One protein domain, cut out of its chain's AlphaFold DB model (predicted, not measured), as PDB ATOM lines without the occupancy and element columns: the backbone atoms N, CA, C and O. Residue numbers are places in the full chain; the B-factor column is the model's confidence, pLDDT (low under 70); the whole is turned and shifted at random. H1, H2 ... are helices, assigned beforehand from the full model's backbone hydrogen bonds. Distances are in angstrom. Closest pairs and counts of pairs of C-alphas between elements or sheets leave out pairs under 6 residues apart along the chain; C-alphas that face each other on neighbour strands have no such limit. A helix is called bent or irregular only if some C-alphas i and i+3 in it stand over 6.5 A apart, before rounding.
ATOM      1  N   ASP A   2     117.489 127.416 108.457       76.06
ATOM      2  CA  ASP A   2     118.779 128.038 108.134       76.06
ATOM      3  C   ASP A   2     119.121 127.952 106.642       76.06
ATOM      4  O   ASP A   2     119.263 128.982 106.001       76.06
ATOM      5  N   GLU A   3     119.056 126.763 106.030       84.38
ATOM      6  CA  GLU A   3     119.302 126.606 104.583       84.38
ATOM      7  C   GLU A   3     118.377 127.451 103.682       84.38
ATOM      8  O   GLU A   3     118.772 127.862 102.592       84.38
ATOM      9  N   LEU A   4     117.126 127.699 104.096       86.75
ATOM     10  CA  LEU A   4     116.197 128.541 103.328       86.75
ATOM     11  C   LEU A   4     116.592 130.015 103.439       86.75
ATOM     12  O   LEU A   4     116.637 130.714 102.426       86.75
ATOM     13  N   ASN A   5     116.918 130.459 104.652       82.69
ATOM     14  CA  ASN A   5     117.359 131.823 104.913       82.69
ATOM     15  C   ASN A   5     118.717 132.110 104.260       82.69
ATOM     16  O   ASN A   5     118.874 133.170 103.662       82.69
ATOM     17  N   ASP A   6     119.645 131.152 104.270       81.25
ATOM     18  CA  ASP A   6     120.943 131.262 103.600       81.25
ATOM     19  C   ASP A   6     120.781 131.405 102.086       81.25
ATOM     20  O   ASP A   6     121.437 132.236 101.460       81.25
ATOM     21  N   ARG A   7     119.864 130.642 101.479       90.50
ATOM     22  CA  ARG A   7     119.562 130.757 100.045       90.50
ATOM     23  C   ARG A   7     118.975 132.118  99.686       90.50
ATOM     24  O   ARG A   7     119.354 132.679  98.659       90.50
ATOM     25  N   LEU A   8     118.057 132.642 100.502       90.50
ATOM     26  CA  LEU A   8     117.505 133.980 100.294       90.50
ATOM     27  C   LEU A   8     118.579 135.054 100.498       90.50
ATOM     28  O   LEU A   8     118.706 135.945  99.663       90.50
ATOM     29  N   GLY A   9     119.377 134.942 101.560       87.31
ATOM     30  CA  GLY A   9     120.486 135.845 101.858       87.31
ATOM     31  C   GLY A   9     121.508 135.885 100.725       87.31
ATOM     32  O   GLY A   9     121.822 136.959 100.226       87.31
ATOM     33  N   ALA A  10     121.941 134.731 100.218       86.62
ATOM     34  CA  ALA A  10     122.864 134.654  99.086       86.62
ATOM     35  C   ALA A  10     122.339 135.366  97.823       86.62
ATOM     36  O   ALA A  10     123.127 135.932  97.069       86.62
ATOM     37  N   ALA A  11     121.021 135.366  97.598       90.69
ATOM     38  CA  ALA A  11     120.404 136.066  96.474       90.69
ATOM     39  C   ALA A  11     120.189 137.567  96.743       90.69
ATOM     40  O   ALA A  11     120.401 138.391  95.854       90.69
ATOM     41  N   TRP A  12     119.760 137.932  97.954       91.88
ATOM     42  CA  TRP A  12     119.345 139.295  98.286       91.88
ATOM     43  C   TRP A  12     120.483 140.187  98.785       91.88
ATOM     44  O   TRP A  12     120.514 141.372  98.457       91.88
ATOM     45  N   SER A  13     121.440 139.645  99.543       87.56
ATOM     46  CA  SER A  13     122.552 140.415 100.109       87.56
ATOM     47  C   SER A  13     123.352 141.183  99.052       87.56
ATOM     48  O   SER A  13     123.605 142.361  99.293       87.56
ATOM     49  N   PRO A  14     123.689 140.624  97.867       88.19
ATOM     50  CA  PRO A  14     124.343 141.400  96.812       88.19
ATOM     51  C   PRO A  14     123.482 142.564  96.305       88.19
ATOM     52  O   PRO A  14     123.992 143.661  96.109       88.19
ATOM     53  N   VAL A  15     122.170 142.360  96.136       91.06
ATOM     54  CA  VAL A  15     121.240 143.399  95.659       91.06
ATOM     55  C   VAL A  15     121.118 144.529  96.682       91.06
ATOM     56  O   VAL A  15     121.248 145.700  96.330       91.06
ATOM     57  N   SER A  16     120.923 144.182  97.956       87.25
ATOM     58  CA  SER A  16     120.870 145.148  99.056       87.25
ATOM     59  C   SER A  16     122.187 145.907  99.212       87.25
ATOM     60  O   SER A  16     122.175 147.129  99.360       87.25
ATOM     61  N   HIS A  17     123.319 145.208  99.089       86.31
ATOM     62  CA  HIS A  17     124.639 145.819  99.133       86.31
ATOM     63  C   HIS A  17     124.839 146.821  97.990       86.31
ATOM     64  O   HIS A  17     125.155 147.980  98.246       86.31
ATOM     65  N   LEU A  18     124.576 146.420  96.741       87.25
ATOM     66  CA  LEU A  18     124.671 147.306  95.578       87.25
ATOM     67  C   LEU A  18     123.746 148.519  95.704       87.25
ATOM     68  O   LEU A  18     124.140 149.621  95.334       87.25
ATOM     69  N   ASN A  19     122.542 148.350  96.259       86.88
ATOM     70  CA  ASN A  19     121.629 149.468  96.483       86.88
ATOM     71  C   ASN A  19     122.212 150.501  97.464       86.88
ATOM     72  O   ASN A  19     121.944 151.693  97.309       86.88
ATOM     73  N   ALA A  20     123.023 150.055  98.430       81.50
ATOM     74  CA  ALA A  20     123.688 150.909  99.409       81.50
ATOM     75  C   ALA A  20     124.974 151.570  98.879       81.50
ATOM     76  O   ALA A  20     125.233 152.722  99.219       81.50
ATOM     77  N   VAL A  21     125.773 150.876  98.058       79.31
ATOM     78  CA  VAL A  21     127.111 151.364  97.645       79.31
ATOM     79  C   VAL A  21     127.194 151.862  96.201       79.31
ATOM     80  O   VAL A  21     128.126 152.579  95.850       79.31
ATOM     81  N   CYS A  22     126.248 151.485  95.345       83.12
ATOM     82  CA  CYS A  22     126.220 151.792  93.911       83.12
ATOM     83  C   CYS A  22     124.776 152.066  93.451       83.12
ATOM     84  O   CYS A  22     124.282 151.476  92.486       83.12
ATOM     85  N   ASN A  23     124.074 152.943  94.176       87.06
ATOM     86  CA  ASN A  23     122.675 153.270  93.903       87.06
ATOM     87  C   ASN A  23     122.487 153.851  92.488       87.06
ATOM     88  O   ASN A  23     123.265 154.686  92.031       87.06
ATOM     89  N   SER A  24     121.415 153.444  91.809       87.75
ATOM     90  CA  SER A  24     120.979 154.027  90.535       87.75
ATOM     91  C   SER A  24     119.453 153.997  90.443       87.75
ATOM     92  O   SER A  24     118.840 153.170  91.122       87.75
ATOM     93  N   PRO A  25     118.812 154.821  89.590       90.38
ATOM     94  CA  PRO A  25     117.356 154.797  89.436       90.38
ATOM     95  C   PRO A  25     116.799 153.404  89.104       90.38
ATOM     96  O   PRO A  25     115.824 152.976  89.713       90.38
ATOM     97  N   ALA A  26     117.463 152.663  88.207       93.12
ATOM     98  CA  ALA A  26     117.039 151.317  87.819       93.12
ATOM     99  C   ALA A  26     117.204 150.291  88.955       93.12
ATOM    100  O   ALA A  26     116.331 149.450  89.163       93.12
ATOM    101  N   LEU A  27     118.308 150.365  89.710       91.88
ATOM    102  CA  LEU A  27     118.519 149.486  90.863       91.88
ATOM    103  C   LEU A  27     117.535 149.800  91.993       91.88
ATOM    104  O   LEU A  27     117.004 148.877  92.600       91.88
ATOM    105  N   ARG A  28     117.264 151.086  92.236       92.75
ATOM    106  CA  ARG A  28     116.301 151.563  93.234       92.75
ATOM    107  C   ARG A  28     114.897 151.041  92.928       92.75
ATOM    108  O   ARG A  28     114.284 150.439  93.801       92.75
ATOM    109  N   GLU A  29     114.430 151.188  91.687       93.12
ATOM    110  CA  GLU A  29     113.127 150.672  91.241       93.12
ATOM    111  C   GLU A  29     113.016 149.152  91.446       93.12
ATOM    112  O   GLU A  29     112.039 148.664  92.017       93.12
ATOM    113  N   ALA A  30     114.040 148.396  91.036       93.88
ATOM    114  CA  ALA A  30     114.066 146.945  91.205       93.88
ATOM    115  C   ALA A  30     114.109 146.523  92.684       93.88
ATOM    116  O   ALA A  30     113.395 145.605  93.085       93.88
ATOM    117  N   TYR A  31     114.922 147.200  93.501       93.00
ATOM    118  CA  TYR A  31     115.031 146.959  94.938       93.00
ATOM    119  C   TYR A  31     113.687 147.189  95.640       93.00
ATOM    120  O   TYR A  31     113.212 146.320  96.371       93.00
ATOM    121  N   GLU A  32     113.037 148.326  95.372       92.94
ATOM    122  CA  GLU A  32     111.749 148.692  95.969       92.94
ATOM    123  C   GLU A  32     110.625 147.736  95.559       92.94
ATOM    124  O   GLU A  32     109.802 147.366  96.399       92.94
ATOM    125  N   ALA A  33     110.629 147.247  94.314       94.31
ATOM    126  CA  ALA A  33     109.667 146.247  93.846       94.31
ATOM    127  C   ALA A  33     109.766 144.902  94.599       94.31
ATOM    128  O   ALA A  33     108.783 144.159  94.665       94.31
ATOM    129  N   CYS A  34     110.923 144.582  95.189       94.94
ATOM    130  CA  CYS A  34     111.129 143.353  95.959       94.94
ATOM    131  C   CYS A  34     110.734 143.472  97.443       94.94
ATOM    132  O   CYS A  34     110.433 142.451  98.066       94.94
ATOM    133  N   LEU A  35     110.704 144.682  98.018       92.56
ATOM    134  CA  LEU A  35     110.459 144.886  99.455       92.56
ATOM    135  C   LEU A  35     109.137 144.283  99.966       92.56
ATOM    136  O   LEU A  35     109.166 143.651 101.030       92.56
ATOM    137  N   PRO A  36     107.994 144.388  99.251       92.69
ATOM    138  CA  PRO A  36     106.747 143.774  99.706       92.69
ATOM    139  C   PRO A  36     106.838 142.247  99.795       92.69
ATOM    140  O   PRO A  36     106.364 141.655 100.760       92.69
ATOM    141  N   ALA A  37     107.493 141.601  98.824       94.06
ATOM    142  CA  ALA A  37     107.650 140.147  98.806       94.06
ATOM    143  C   ALA A  37     108.567 139.654  99.938       94.06
ATOM    144  O   ALA A  37     108.269 138.650 100.579       94.06
ATOM    145  N   LEU A  38     109.650 140.384 100.226       93.81
ATOM    146  CA  LEU A  38     110.557 140.081 101.340       93.81
ATOM    147  C   LEU A  38     109.884 140.270 102.706       93.81
ATOM    148  O   LEU A  38     110.080 139.457 103.614       93.81
ATOM    149  N   SER A  39     109.064 141.317 102.834       92.62
ATOM    150  CA  SER A  39     108.274 141.579 104.042       92.62
ATOM    151  C   SER A  39     107.227 140.486 104.259       92.62
ATOM    152  O   SER A  39     107.094 139.970 105.370       92.62
ATOM    153  N   ALA A  40     106.530 140.078 103.191       92.75
ATOM    154  CA  ALA A  40     105.561 138.988 103.230       92.75
ATOM    155  C   ALA A  40     106.222 137.654 103.607       92.75
ATOM    156  O   ALA A  40     105.730 136.983 104.507       92.75
ATOM    157  N   TYR A  41     107.365 137.313 102.997       94.12
ATOM    158  CA  TYR A  41     108.129 136.105 103.331       94.12
ATOM    159  C   TYR A  41     108.523 136.070 104.812       94.12
ATOM    160  O   TYR A  41     108.240 135.094 105.502       94.12
ATOM    161  N   SER A  42     109.140 137.143 105.317       91.75
ATOM    162  CA  SER A  42     109.585 137.211 106.716       91.75
ATOM    163  C   SER A  42     108.408 137.114 107.690       91.75
ATOM    164  O   SER A  42     108.504 136.431 108.710       91.75
ATOM    165  N   THR A  43     107.280 137.747 107.354       93.25
ATOM    166  CA  THR A  43     106.052 137.692 108.161       93.25
ATOM    167  C   THR A  43     105.439 136.294 108.149       93.25
ATOM    168  O   THR A  43     105.151 135.756 109.213       93.25
ATOM    169  N   GLU A  44     105.284 135.669 106.978       94.19
ATOM    170  CA  GLU A  44     104.757 134.304 106.859       94.19
ATOM    171  C   GLU A  44     105.609 133.319 107.661       94.19
ATOM    172  O   GLU A  44     105.073 132.477 108.379       94.19
ATOM    173  N   LEU A  45     106.934 133.454 107.586       94.06
ATOM    174  CA  LEU A  45     107.871 132.620 108.323       94.06
ATOM    175  C   LEU A  45     107.726 132.804 109.839       94.06
ATOM    176  O   LEU A  45     107.587 131.817 110.562       94.06
ATOM    177  N   GLY A  46     107.725 134.056 110.308       93.81
ATOM    178  CA  GLY A  46     107.616 134.415 111.725       93.81
ATOM    179  C   GLY A  46     106.224 134.193 112.327       93.81
ATOM    180  O   GLY A  46     106.096 134.094 113.542       93.81
ATOM    181  N   GLN A  47     105.183 134.070 111.503       95.88
ATOM    182  CA  GLN A  47     103.809 133.779 111.929       95.88
ATOM    183  C   GLN A  47     103.354 132.359 111.552       95.88
ATOM    184  O   GLN A  47     102.176 132.009 111.679       95.88
ATOM    185  N   ASN A  48     104.277 131.488 111.139       96.56
ATOM    186  CA  ASN A  48     103.944 130.110 110.811       96.56
ATOM    187  C   ASN A  48     103.671 129.280 112.080       96.56
ATOM    188  O   ASN A  48     104.596 128.839 112.766       96.56
ATOM    189  N   ARG A  49     102.388 129.009 112.362       95.88
ATOM    190  CA  ARG A  49     101.965 128.222 113.535       95.88
ATOM    191  C   ARG A  49     102.583 126.827 113.582       95.88
ATOM    192  O   ARG A  49     103.037 126.415 114.638       95.88
ATOM    193  N   ALA A  50     102.641 126.118 112.457       97.25
ATOM    194  CA  ALA A  50     103.174 124.757 112.434       97.25
ATOM    195  C   ALA A  50     104.673 124.721 112.781       97.25
ATOM    196  O   ALA A  50     105.117 123.824 113.497       97.25
ATOM    197  N   LEU A  51     105.447 125.706 112.308       96.12
ATOM    198  CA  LEU A  51     106.854 125.849 112.682       96.12
ATOM    199  C   LEU A  51     107.001 126.212 114.159       96.12
ATOM    200  O   LEU A  51     107.788 125.577 114.857       96.12
ATOM    201  N   PHE A  52     106.233 127.184 114.650       97.12
ATOM    202  CA  PHE A  52     106.267 127.572 116.058       97.12
ATOM    203  C   PHE A  52     105.937 126.401 116.992       97.12
ATOM    204  O   PHE A  52     106.686 126.141 117.933       97.12
ATOM    205  N   ASP A  53     104.879 125.646 116.693       97.56
ATOM    206  CA  ASP A  53     104.471 124.473 117.472       97.56
ATOM    207  C   ASP A  53     105.562 123.389 117.461       97.56
ATOM    208  O   ASP A  53     105.797 122.734 118.477       97.56
ATOM    209  N   ALA A  54     106.290 123.226 116.348       96.81
ATOM    210  CA  ALA A  54     107.432 122.315 116.272       96.81
ATOM    211  C   ALA A  54     108.603 122.767 117.165       96.81
ATOM    212  O   ALA A  54     109.180 121.942 117.875       96.81
ATOM    213  N   TYR A  55     108.926 124.065 117.186       96.25
ATOM    214  CA  TYR A  55     109.930 124.621 118.103       96.25
ATOM    215  C   TYR A  55     109.498 124.496 119.571       96.25
ATOM    216  O   TYR A  55     110.319 124.156 120.423       96.25
ATOM    217  N   GLN A  56     108.215 124.707 119.880       96.94
ATOM    218  CA  GLN A  56     107.678 124.509 121.229       96.94
ATOM    219  C   GLN A  56     107.744 123.041 121.661       96.94
ATOM    220  O   GLN A  56     108.174 122.747 122.776       96.94
ATOM    221  N   ALA A  57     107.362 122.116 120.777       97.19
ATOM    222  CA  ALA A  57     107.452 120.685 121.037       97.19
ATOM    223  C   ALA A  57     108.905 120.249 121.265       97.19
ATOM    224  O   ALA A  57     109.172 119.479 122.186       97.19
ATOM    225  N   LEU A  58     109.849 120.786 120.482       96.00
ATOM    226  CA  LEU A  58     111.275 120.553 120.685       96.00
ATOM    227  C   LEU A  58     111.738 121.088 122.044       96.00
ATOM    228  O   LEU A  58     112.393 120.359 122.780       96.00
ATOM    229  N   ALA A  59     111.354 122.306 122.423       95.31
ATOM    230  CA  ALA A  59     111.708 122.891 123.718       95.31
ATOM    231  C   ALA A  59     111.132 122.134 124.922       95.31
ATOM    232  O   ALA A  59     111.774 122.074 125.967       95.31
ATOM    233  N   ALA A  60     109.954 121.525 124.775       95.50
ATOM    234  CA  ALA A  60     109.335 120.693 125.806       95.50
ATOM    235  C   ALA A  60     109.826 119.230 125.805       95.50
ATOM    236  O   ALA A  60     109.426 118.447 126.670       95.50
ATOM    237  N   SER A  61     110.655 118.837 124.832       96.31
ATOM    238  CA  SER A  61     111.114 117.458 124.674       96.31
ATOM    239  C   SER A  61     112.165 117.061 125.727       96.31
ATOM    240  O   SER A  61     112.944 117.908 126.177       96.31
ATOM    241  N   PRO A  62     112.253 115.772 126.108       95.19
ATOM    242  CA  PRO A  62     113.356 115.272 126.929       95.19
ATOM    243  C   PRO A  62     114.737 115.547 126.315       95.19
ATOM    244  O   PRO A  62     115.705 115.764 127.044       95.19
ATOM    245  N   GLU A  63     114.835 115.566 124.986       93.12
ATOM    246  CA  GLU A  63     116.074 115.797 124.246       93.12
ATOM    247  C   GLU A  63     116.635 117.206 124.492       93.12
ATOM    248  O   GLU A  63     117.845 117.357 124.691       93.12
ATOM    249  N   ALA A  64     115.773 118.228 124.581       92.06
ATOM    250  CA  ALA A  64     116.186 119.610 124.845       92.06
ATOM    251  C   ALA A  64     116.917 119.783 126.188       92.06
ATOM    252  O   ALA A  64     117.762 120.670 126.331       92.06
ATOM    253  N   ALA A  65     116.679 118.900 127.166       90.88
ATOM    254  CA  ALA A  65     117.430 118.913 128.421       90.88
ATOM    255  C   ALA A  65     118.935 118.668 128.198       90.88
ATOM    256  O   ALA A  65     119.768 119.246 128.905       90.88
ATOM    257  N   SER A  66     119.279 117.863 127.187       94.12
ATOM    258  CA  SER A  66     120.657 117.493 126.843       94.12
ATOM    259  C   SER A  66     121.342 118.443 125.857       94.12
ATOM    260  O   SER A  66     122.531 118.275 125.600       94.12
ATOM    261  N   PHE A  67     120.625 119.447 125.338       93.69
ATOM    262  CA  PHE A  67     121.196 120.450 124.441       93.69
ATOM    263  C   PHE A  67     122.337 121.220 125.102       93.69
ATOM    264  O   PHE A  67     122.290 121.558 126.297       93.69
ATOM    265  N   ASP A  68     123.353 121.517 124.294       90.25
ATOM    266  CA  ASP A  68     124.406 122.437 124.690       90.25
ATOM    267  C   ASP A  68     123.874 123.878 124.791       90.25
ATOM    268  O   ASP A  68     122.706 124.171 124.518       90.25
ATOM    269  N   VAL A  69     124.727 124.790 125.253       85.75
ATOM    270  CA  VAL A  69     124.323 126.182 125.478       85.75
ATOM    271  C   VAL A  69     123.915 126.862 124.167       85.75
ATOM    272  O   VAL A  69     122.908 127.557 124.148       85.75
ATOM    273  N   ALA A  70     124.631 126.608 123.068       83.38
ATOM    274  CA  ALA A  70     124.336 127.233 121.782       83.38
ATOM    275  C   ALA A  70     122.981 126.766 121.237       83.38
ATOM    276  O   ALA A  70     122.171 127.583 120.810       83.38
ATOM    277  N   GLN A  71     122.702 125.464 121.305       89.31
ATOM    278  CA  GLN A  71     121.425 124.881 120.900       89.31
ATOM    279  C   GLN A  71     120.259 125.418 121.735       89.31
ATOM    280  O   GLN A  71     119.212 125.749 121.178       89.31
ATOM    281  N   LYS A  72     120.438 125.548 123.057       89.06
ATOM    282  CA  LYS A  72     119.431 126.152 123.947       89.06
ATOM    283  C   LYS A  72     119.173 127.608 123.584       89.06
ATOM    284  O   LYS A  72     118.022 127.981 123.394       89.06
ATOM    285  N   THR A  73     120.228 128.392 123.396       86.19
ATOM    286  CA  THR A  73     120.109 129.805 123.032       86.19
ATOM    287  C   THR A  73     119.460 129.999 121.660       86.19
ATOM    288  O   THR A  73     118.585 130.846 121.526       86.19
ATOM    289  N   ILE A  74     119.794 129.182 120.653       88.50
ATOM    290  CA  ILE A  74     119.122 129.213 119.340       88.50
ATOM    291  C   ILE A  74     117.623 128.925 119.489       88.50
ATOM    292  O   ILE A  74     116.800 129.623 118.901       88.50
ATOM    293  N   LEU A  75     117.262 127.918 120.286       91.25
ATOM    294  CA  LEU A  75     115.870 127.539 120.524       91.25
ATOM    295  C   LEU A  75     115.088 128.639 121.256       91.25
ATOM    296  O   LEU A  75     113.964 128.960 120.871       91.25
ATOM    297  N   GLU A  76     115.692 129.238 122.282       91.62
ATOM    298  CA  GLU A  76     115.134 130.368 123.029       91.62
ATOM    299  C   GLU A  76     114.939 131.593 122.131       91.62
ATOM    300  O   GLU A  76     113.856 132.183 122.130       91.62
ATOM    301  N   HIS A  77     115.945 131.943 121.324       90.56
ATOM    302  CA  HIS A  77     115.872 133.052 120.376       90.56
ATOM    303  C   HIS A  77     114.812 132.809 119.304       90.56
ATOM    304  O   HIS A  77     113.981 133.682 119.091       90.56
ATOM    305  N   ALA A  78     114.757 131.617 118.703       91.50
ATOM    306  CA  ALA A  78     113.728 131.290 117.721       91.50
ATOM    307  C   ALA A  78     112.321 131.479 118.312       91.50
ATOM    308  O   ALA A  78     111.494 132.186 117.739       91.50
ATOM    309  N   LEU A  79     112.058 130.913 119.495       95.94
ATOM    310  CA  LEU A  79     110.768 131.054 120.178       95.94
ATOM    311  C   LEU A  79     110.442 132.502 120.558       95.94
ATOM    312  O   LEU A  79     109.276 132.893 120.506       95.94
ATOM    313  N   ARG A  80     111.435 133.295 120.969       95.38
ATOM    314  CA  ARG A  80     111.272 134.736 121.199       95.38
ATOM    315  C   ARG A  80     110.905 135.447 119.897       95.38
ATOM    316  O   ARG A  80     109.940 136.199 119.883       95.38
ATOM    317  N   ASP A  81     111.624 135.183 118.815       94.50
ATOM    318  CA  ASP A  81     111.475 135.892 117.544       94.50
ATOM    319  C   ASP A  81     110.133 135.565 116.861       94.50
ATOM    320  O   ASP A  81     109.517 136.455 116.275       94.50
ATOM    321  N   PHE A  82     109.598 134.346 117.027       97.00
ATOM    322  CA  PHE A  82     108.205 134.025 116.669       97.00
ATOM    323  C   PHE A  82     107.201 134.914 117.427       97.00
ATOM    324  O   PHE A  82     106.274 135.463 116.831       97.00
ATOM    325  N   ARG A  83     107.389 135.103 118.741       96.81
ATOM    326  CA  ARG A  83     106.524 135.976 119.561       96.81
ATOM    327  C   ARG A  83     106.632 137.437 119.152       96.81
ATOM    328  O   ARG A  83     105.606 138.084 118.975       96.81
ATOM    329  N   LEU A  84     107.849 137.918 118.915       96.62
ATOM    330  CA  LEU A  84     108.099 139.266 118.396       96.62
ATOM    331  C   LEU A  84     107.594 139.454 116.958       96.62
ATOM    332  O   LEU A  84     107.386 140.583 116.531       96.62
ATOM    333  N   SER A  85     107.332 138.360 116.237       96.06
ATOM    334  CA  SER A  85     106.654 138.370 114.937       96.06
ATOM    335  C   SER A  85     105.123 138.364 115.044       96.06
ATOM    336  O   SER A  85     104.429 138.303 114.029       96.06
ATOM    337  N   GLY A  86     104.577 138.409 116.260       96.31
ATOM    338  CA  GLY A  86     103.139 138.418 116.500       96.31
ATOM    339  C   GLY A  86     102.474 137.049 116.350       96.31
ATOM    340  O   GLY A  86     101.267 136.989 116.126       96.31
ATOM    341  N   ILE A  87     103.214 135.935 116.473       97.12
ATOM    342  CA  ILE A  87     102.619 134.592 116.339       97.12
ATOM    343  C   ILE A  87     101.436 134.389 117.293       97.12
ATOM    344  O   ILE A  87     100.473 133.725 116.932       97.12
ATOM    345  N   ASP A  88     101.466 134.965 118.491       95.88
ATOM    346  CA  ASP A  88     100.421 134.778 119.502       95.88
ATOM    347  C   ASP A  88      99.224 135.731 119.329       95.88
ATOM    348  O   ASP A  88      98.234 135.611 120.052       95.88
ATOM    349  N   LEU A  89      99.274 136.639 118.348       96.94
ATOM    350  CA  LEU A  89      98.188 137.571 118.062       96.94
ATOM    351  C   LEU A  89      96.989 136.880 117.385       96.94
ATOM    352  O   LEU A  89      97.157 135.906 116.641       96.94
ATOM    353  N   PRO A  90      95.762 137.400 117.571       96.56
ATOM    354  CA  PRO A  90      94.614 137.037 116.748       96.56
ATOM    355  C   PRO A  90      94.881 137.271 115.254       96.56
ATOM    356  O   PRO A  90      95.591 138.199 114.878       96.56
ATOM    357  N   ALA A  91      94.233 136.498 114.379       94.56
ATOM    358  CA  ALA A  91      94.476 136.556 112.930       94.56
ATOM    359  C   ALA A  91      94.332 137.966 112.313       94.56
ATOM    360  O   ALA A  91      95.087 138.329 111.415       94.56
ATOM    361  N   ALA A  92      93.388 138.778 112.803       95.56
ATOM    362  CA  ALA A  92      93.218 140.156 112.333       95.56
ATOM    363  C   ALA A  92      94.403 141.062 112.727       95.56
ATOM    364  O   ALA A  92      94.835 141.898 111.937       95.56
ATOM    365  N   GLU A  93      94.954 140.874 113.925       97.25
ATOM    366  CA  GLU A  93      96.115 141.620 114.417       97.25
ATOM    367  C   GLU A  93      97.420 141.125 113.777       97.25
ATOM    368  O   GLU A  93      98.294 141.932 113.481       97.25
ATOM    369  N   GLN A  94      97.525 139.831 113.451       96.88
ATOM    370  CA  GLN A  94      98.621 139.288 112.636       96.88
ATOM    371  C   GLN A  94      98.673 139.925 111.246       96.88
ATOM    372  O   GLN A  94      99.744 140.327 110.787       96.88
ATOM    373  N   GLN A  95      97.511 140.068 110.597       96.06
ATOM    374  CA  GLN A  95      97.414 140.782 109.327       96.06
ATOM    375  C   GLN A  95      97.850 142.242 109.490       96.06
ATOM    376  O   GLN A  95      98.630 142.743 108.679       96.06
ATOM    377  N   ARG A  96      97.397 142.917 110.553       97.81
ATOM    378  CA  ARG A  96      97.785 144.305 110.803       97.81
ATOM    379  C   ARG A  96      99.290 144.453 111.043       97.81
ATOM    380  O   ARG A  96      99.904 145.341 110.461       97.81
ATOM    381  N   TYR A  97      99.893 143.554 111.816       97.88
ATOM    382  CA  TYR A  97     101.343 143.471 112.001       97.88
ATOM    383  C   TYR A  97     102.076 143.376 110.652       97.88
ATOM    384  O   TYR A  97     103.029 144.117 110.411       97.88
ATOM    385  N   ALA A  98     101.607 142.513 109.741       96.25
ATOM    386  CA  ALA A  98     102.212 142.339 108.419       96.25
ATOM    387  C   ALA A  98     102.148 143.624 107.572       96.25
ATOM    388  O   ALA A  98     103.133 144.012 106.938       96.25
ATOM    389  N   GLU A  99     101.001 144.311 107.588       97.38
ATOM    390  CA  GLU A  99     100.810 145.599 106.909       97.38
ATOM    391  C   GLU A  99     101.750 146.678 107.465       97.38
ATOM    392  O   GLU A  99     102.393 147.399 106.696       97.38
ATOM    393  N   VAL A 100     101.867 146.760 108.796       97.88
ATOM    394  CA  VAL A 100     102.759 147.698 109.492       97.88
ATOM    395  C   VAL A 100     104.218 147.441 109.108       97.88
ATOM    396  O   VAL A 100     104.908 148.373 108.693       97.88
ATOM    397  N   GLN A 101     104.684 146.188 109.155       96.88
ATOM    398  CA  GLN A 101     106.069 145.835 108.813       96.88
ATOM    399  C   GLN A 101     106.413 146.113 107.346       96.88
ATOM    400  O   GLN A 101     107.478 146.666 107.040       96.88
ATOM    401  N   SER A 102     105.498 145.794 106.425       95.94
ATOM    402  CA  SER A 102     105.679 146.129 105.011       95.94
ATOM    403  C   SER A 102     105.773 147.643 104.811       95.94
ATOM    404  O   SER A 102     106.608 148.109 104.032       95.94
ATOM    405  N   LYS A 103     104.948 148.425 105.520       97.75
ATOM    406  CA  LYS A 103     104.954 149.883 105.393       97.75
ATOM    407  C   LYS A 103     106.206 150.518 105.995       97.75
ATOM    408  O   LYS A 103     106.756 151.440 105.398       97.75
ATOM    409  N   LEU A 104     106.691 150.012 107.128       97.75
ATOM    410  CA  LEU A 104     107.956 150.449 107.729       97.75
ATOM    411  C   LEU A 104     109.141 150.223 106.778       97.75
ATOM    412  O   LEU A 104     109.976 151.114 106.632       97.75
ATOM    413  N   SER A 105     109.179 149.083 106.079       94.94
ATOM    414  CA  SER A 105     110.223 148.783 105.085       94.94
ATOM    415  C   SER A 105     110.204 149.760 103.902       94.94
ATOM    416  O   SER A 105     111.247 150.277 103.500       94.94
ATOM    417  N   GLU A 106     109.014 150.071 103.374       95.94
ATOM    418  CA  GLU A 106     108.826 151.081 102.320       95.94
ATOM    419  C   GLU A 106     109.281 152.476 102.786       95.94
ATOM    420  O   GLU A 106     110.036 153.159 102.091       95.94
ATOM    421  N   LEU A 107     108.852 152.899 103.981       98.00
ATOM    422  CA  LEU A 107     109.180 154.214 104.534       98.00
ATOM    423  C   LEU A 107     110.677 154.360 104.841       98.00
ATOM    424  O   LEU A 107     111.229 155.432 104.604       98.00
ATOM    425  N   GLY A 108     111.345 153.297 105.300       96.81
ATOM    426  CA  GLY A 108     112.797 153.278 105.491       96.81
ATOM    427  C   GLY A 108     113.563 153.467 104.174       96.81
ATOM    428  O   GLY A 108     114.467 154.300 104.106       96.81
ATOM    429  N   SER A 109     113.156 152.772 103.101       94.56
ATOM    430  CA  SER A 109     113.719 152.983 101.751       94.56
ATOM    431  C   SER A 109     113.513 154.425 101.289       94.56
ATOM    432  O   SER A 109     114.460 155.100 100.876       94.56
ATOM    433  N   ARG A 110     112.286 154.941 101.441       96.44
ATOM    434  CA  ARG A 110     111.947 156.324 101.094       96.44
ATOM    435  C   ARG A 110     112.801 157.334 101.856       96.44
ATOM    436  O   ARG A 110     113.278 158.281 101.233       96.44
ATOM    437  N   PHE A 111     113.012 157.136 103.157       98.25
ATOM    438  CA  PHE A 111     113.831 158.029 103.976       98.25
ATOM    439  C   PHE A 111     115.267 158.123 103.447       98.25
ATOM    440  O   PHE A 111     115.794 159.224 103.258       98.25
ATOM    441  N   SER A 112     115.885 156.969 103.169       95.19
ATOM    442  CA  SER A 112     117.239 156.886 102.607       95.19
ATOM    443  C   SER A 112     117.335 157.545 101.235       95.19
ATOM    444  O   SER A 112     118.261 158.316 100.992       95.19
ATOM    445  N   ASN A 113     116.362 157.293 100.357       94.44
ATOM    446  CA  ASN A 113     116.339 157.867  99.013       94.44
ATOM    447  C   ASN A 113     116.171 159.391  99.049       94.44
ATOM    448  O   ASN A 113     116.914 160.097  98.377       94.44
ATOM    449  N   GLN A 114     115.274 159.917  99.891       97.31
ATOM    450  CA  GLN A 114     115.108 161.363 100.067       97.31
ATOM    451  C   GLN A 114     116.375 162.032 100.623       97.31
ATOM    452  O   GLN A 114     116.742 163.119 100.178       97.31
ATOM    453  N   LEU A 115     117.082 161.380 101.553       97.06
ATOM    454  CA  LEU A 115     118.358 161.878 102.074       97.06
ATOM    455  C   LEU A 115     119.469 161.872 101.013       97.06
ATOM    456  O   LEU A 115     120.226 162.845 100.919       97.06
TER     457      LEU A 115
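Overview. This is residues 2 to 115 of the 533 residues of the protein "probable cytosolic oligopeptidase A-like" of Lipotes vexillifer (UniProt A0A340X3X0). This is a long, loose frame of helices: the bent helix H2 runs along its length, H6 crosses the second arm of H2, and bent H1 folds back from the first arm across an open gap. At the other end H3 and H5 make a side-by-side pair, with little H4 in the turn between them. The printed part has 114 residues with six named helices, H1 to H6 in order, and no named strand; the class is all helix. It is loose, with a radius of gyration of the C-alphas of 17.3 A, and elongated, spanning 55 by 33 by 20 A.

Arrangement. H1, residues 2 to 21, and H2, residues 25 to 46, are each assigned as one helix by their hydrogen bonds but bent: C-alphas 11 and 14 are 6.6 A apart, C-alphas 33 and 36 7.0 A. H1a, residues 2 to 11, touches no helix. H1b, residues 14 to 21, touches H2a, residues 25 to 33, at a steep tilt of 50 degrees, opposite ways; the closest C-alphas, of Asn 19 and Leu 27, are 6.4 A apart. H2b, residues 36 to 46, touches H6, residues 91 to 115, with 98 to 105 of H6 alone, at a steep tilt of 43 degrees; the closest C-alphas, of Ser 39 and Ser 102, are 5.3 A apart. H3, residues 49 to 59, touches residues 75 to 82 of H5, residues 69 to 84, at a shallow tilt of 32 degrees, opposite ways; the closest C-alphas, of Phe 52 and Phe 82, are 6.8 A apart. H4, residues 63 to 66, is close to H5 but not clearly touching. Every O i to N i+4 pair is within hydrogen-bond range in H1a, H1b, H2a, H2b, H3, H5 and H6; H4 is too short for one.

Along the chain. H1a begins at C-alpha 2 (118.779, 128.038, 108.134). H5 is 22.0 A long and H6 36.5 A, ending at C-alpha 115 (118.358, 161.878, 102.074).

Size, cuts and confidence. The C-alphas farthest apart, of Pro 25 and Pro 62, are 54.6 A apart. The printed part has no cut, no link is long, and no printed residue has a pLDDT under 70.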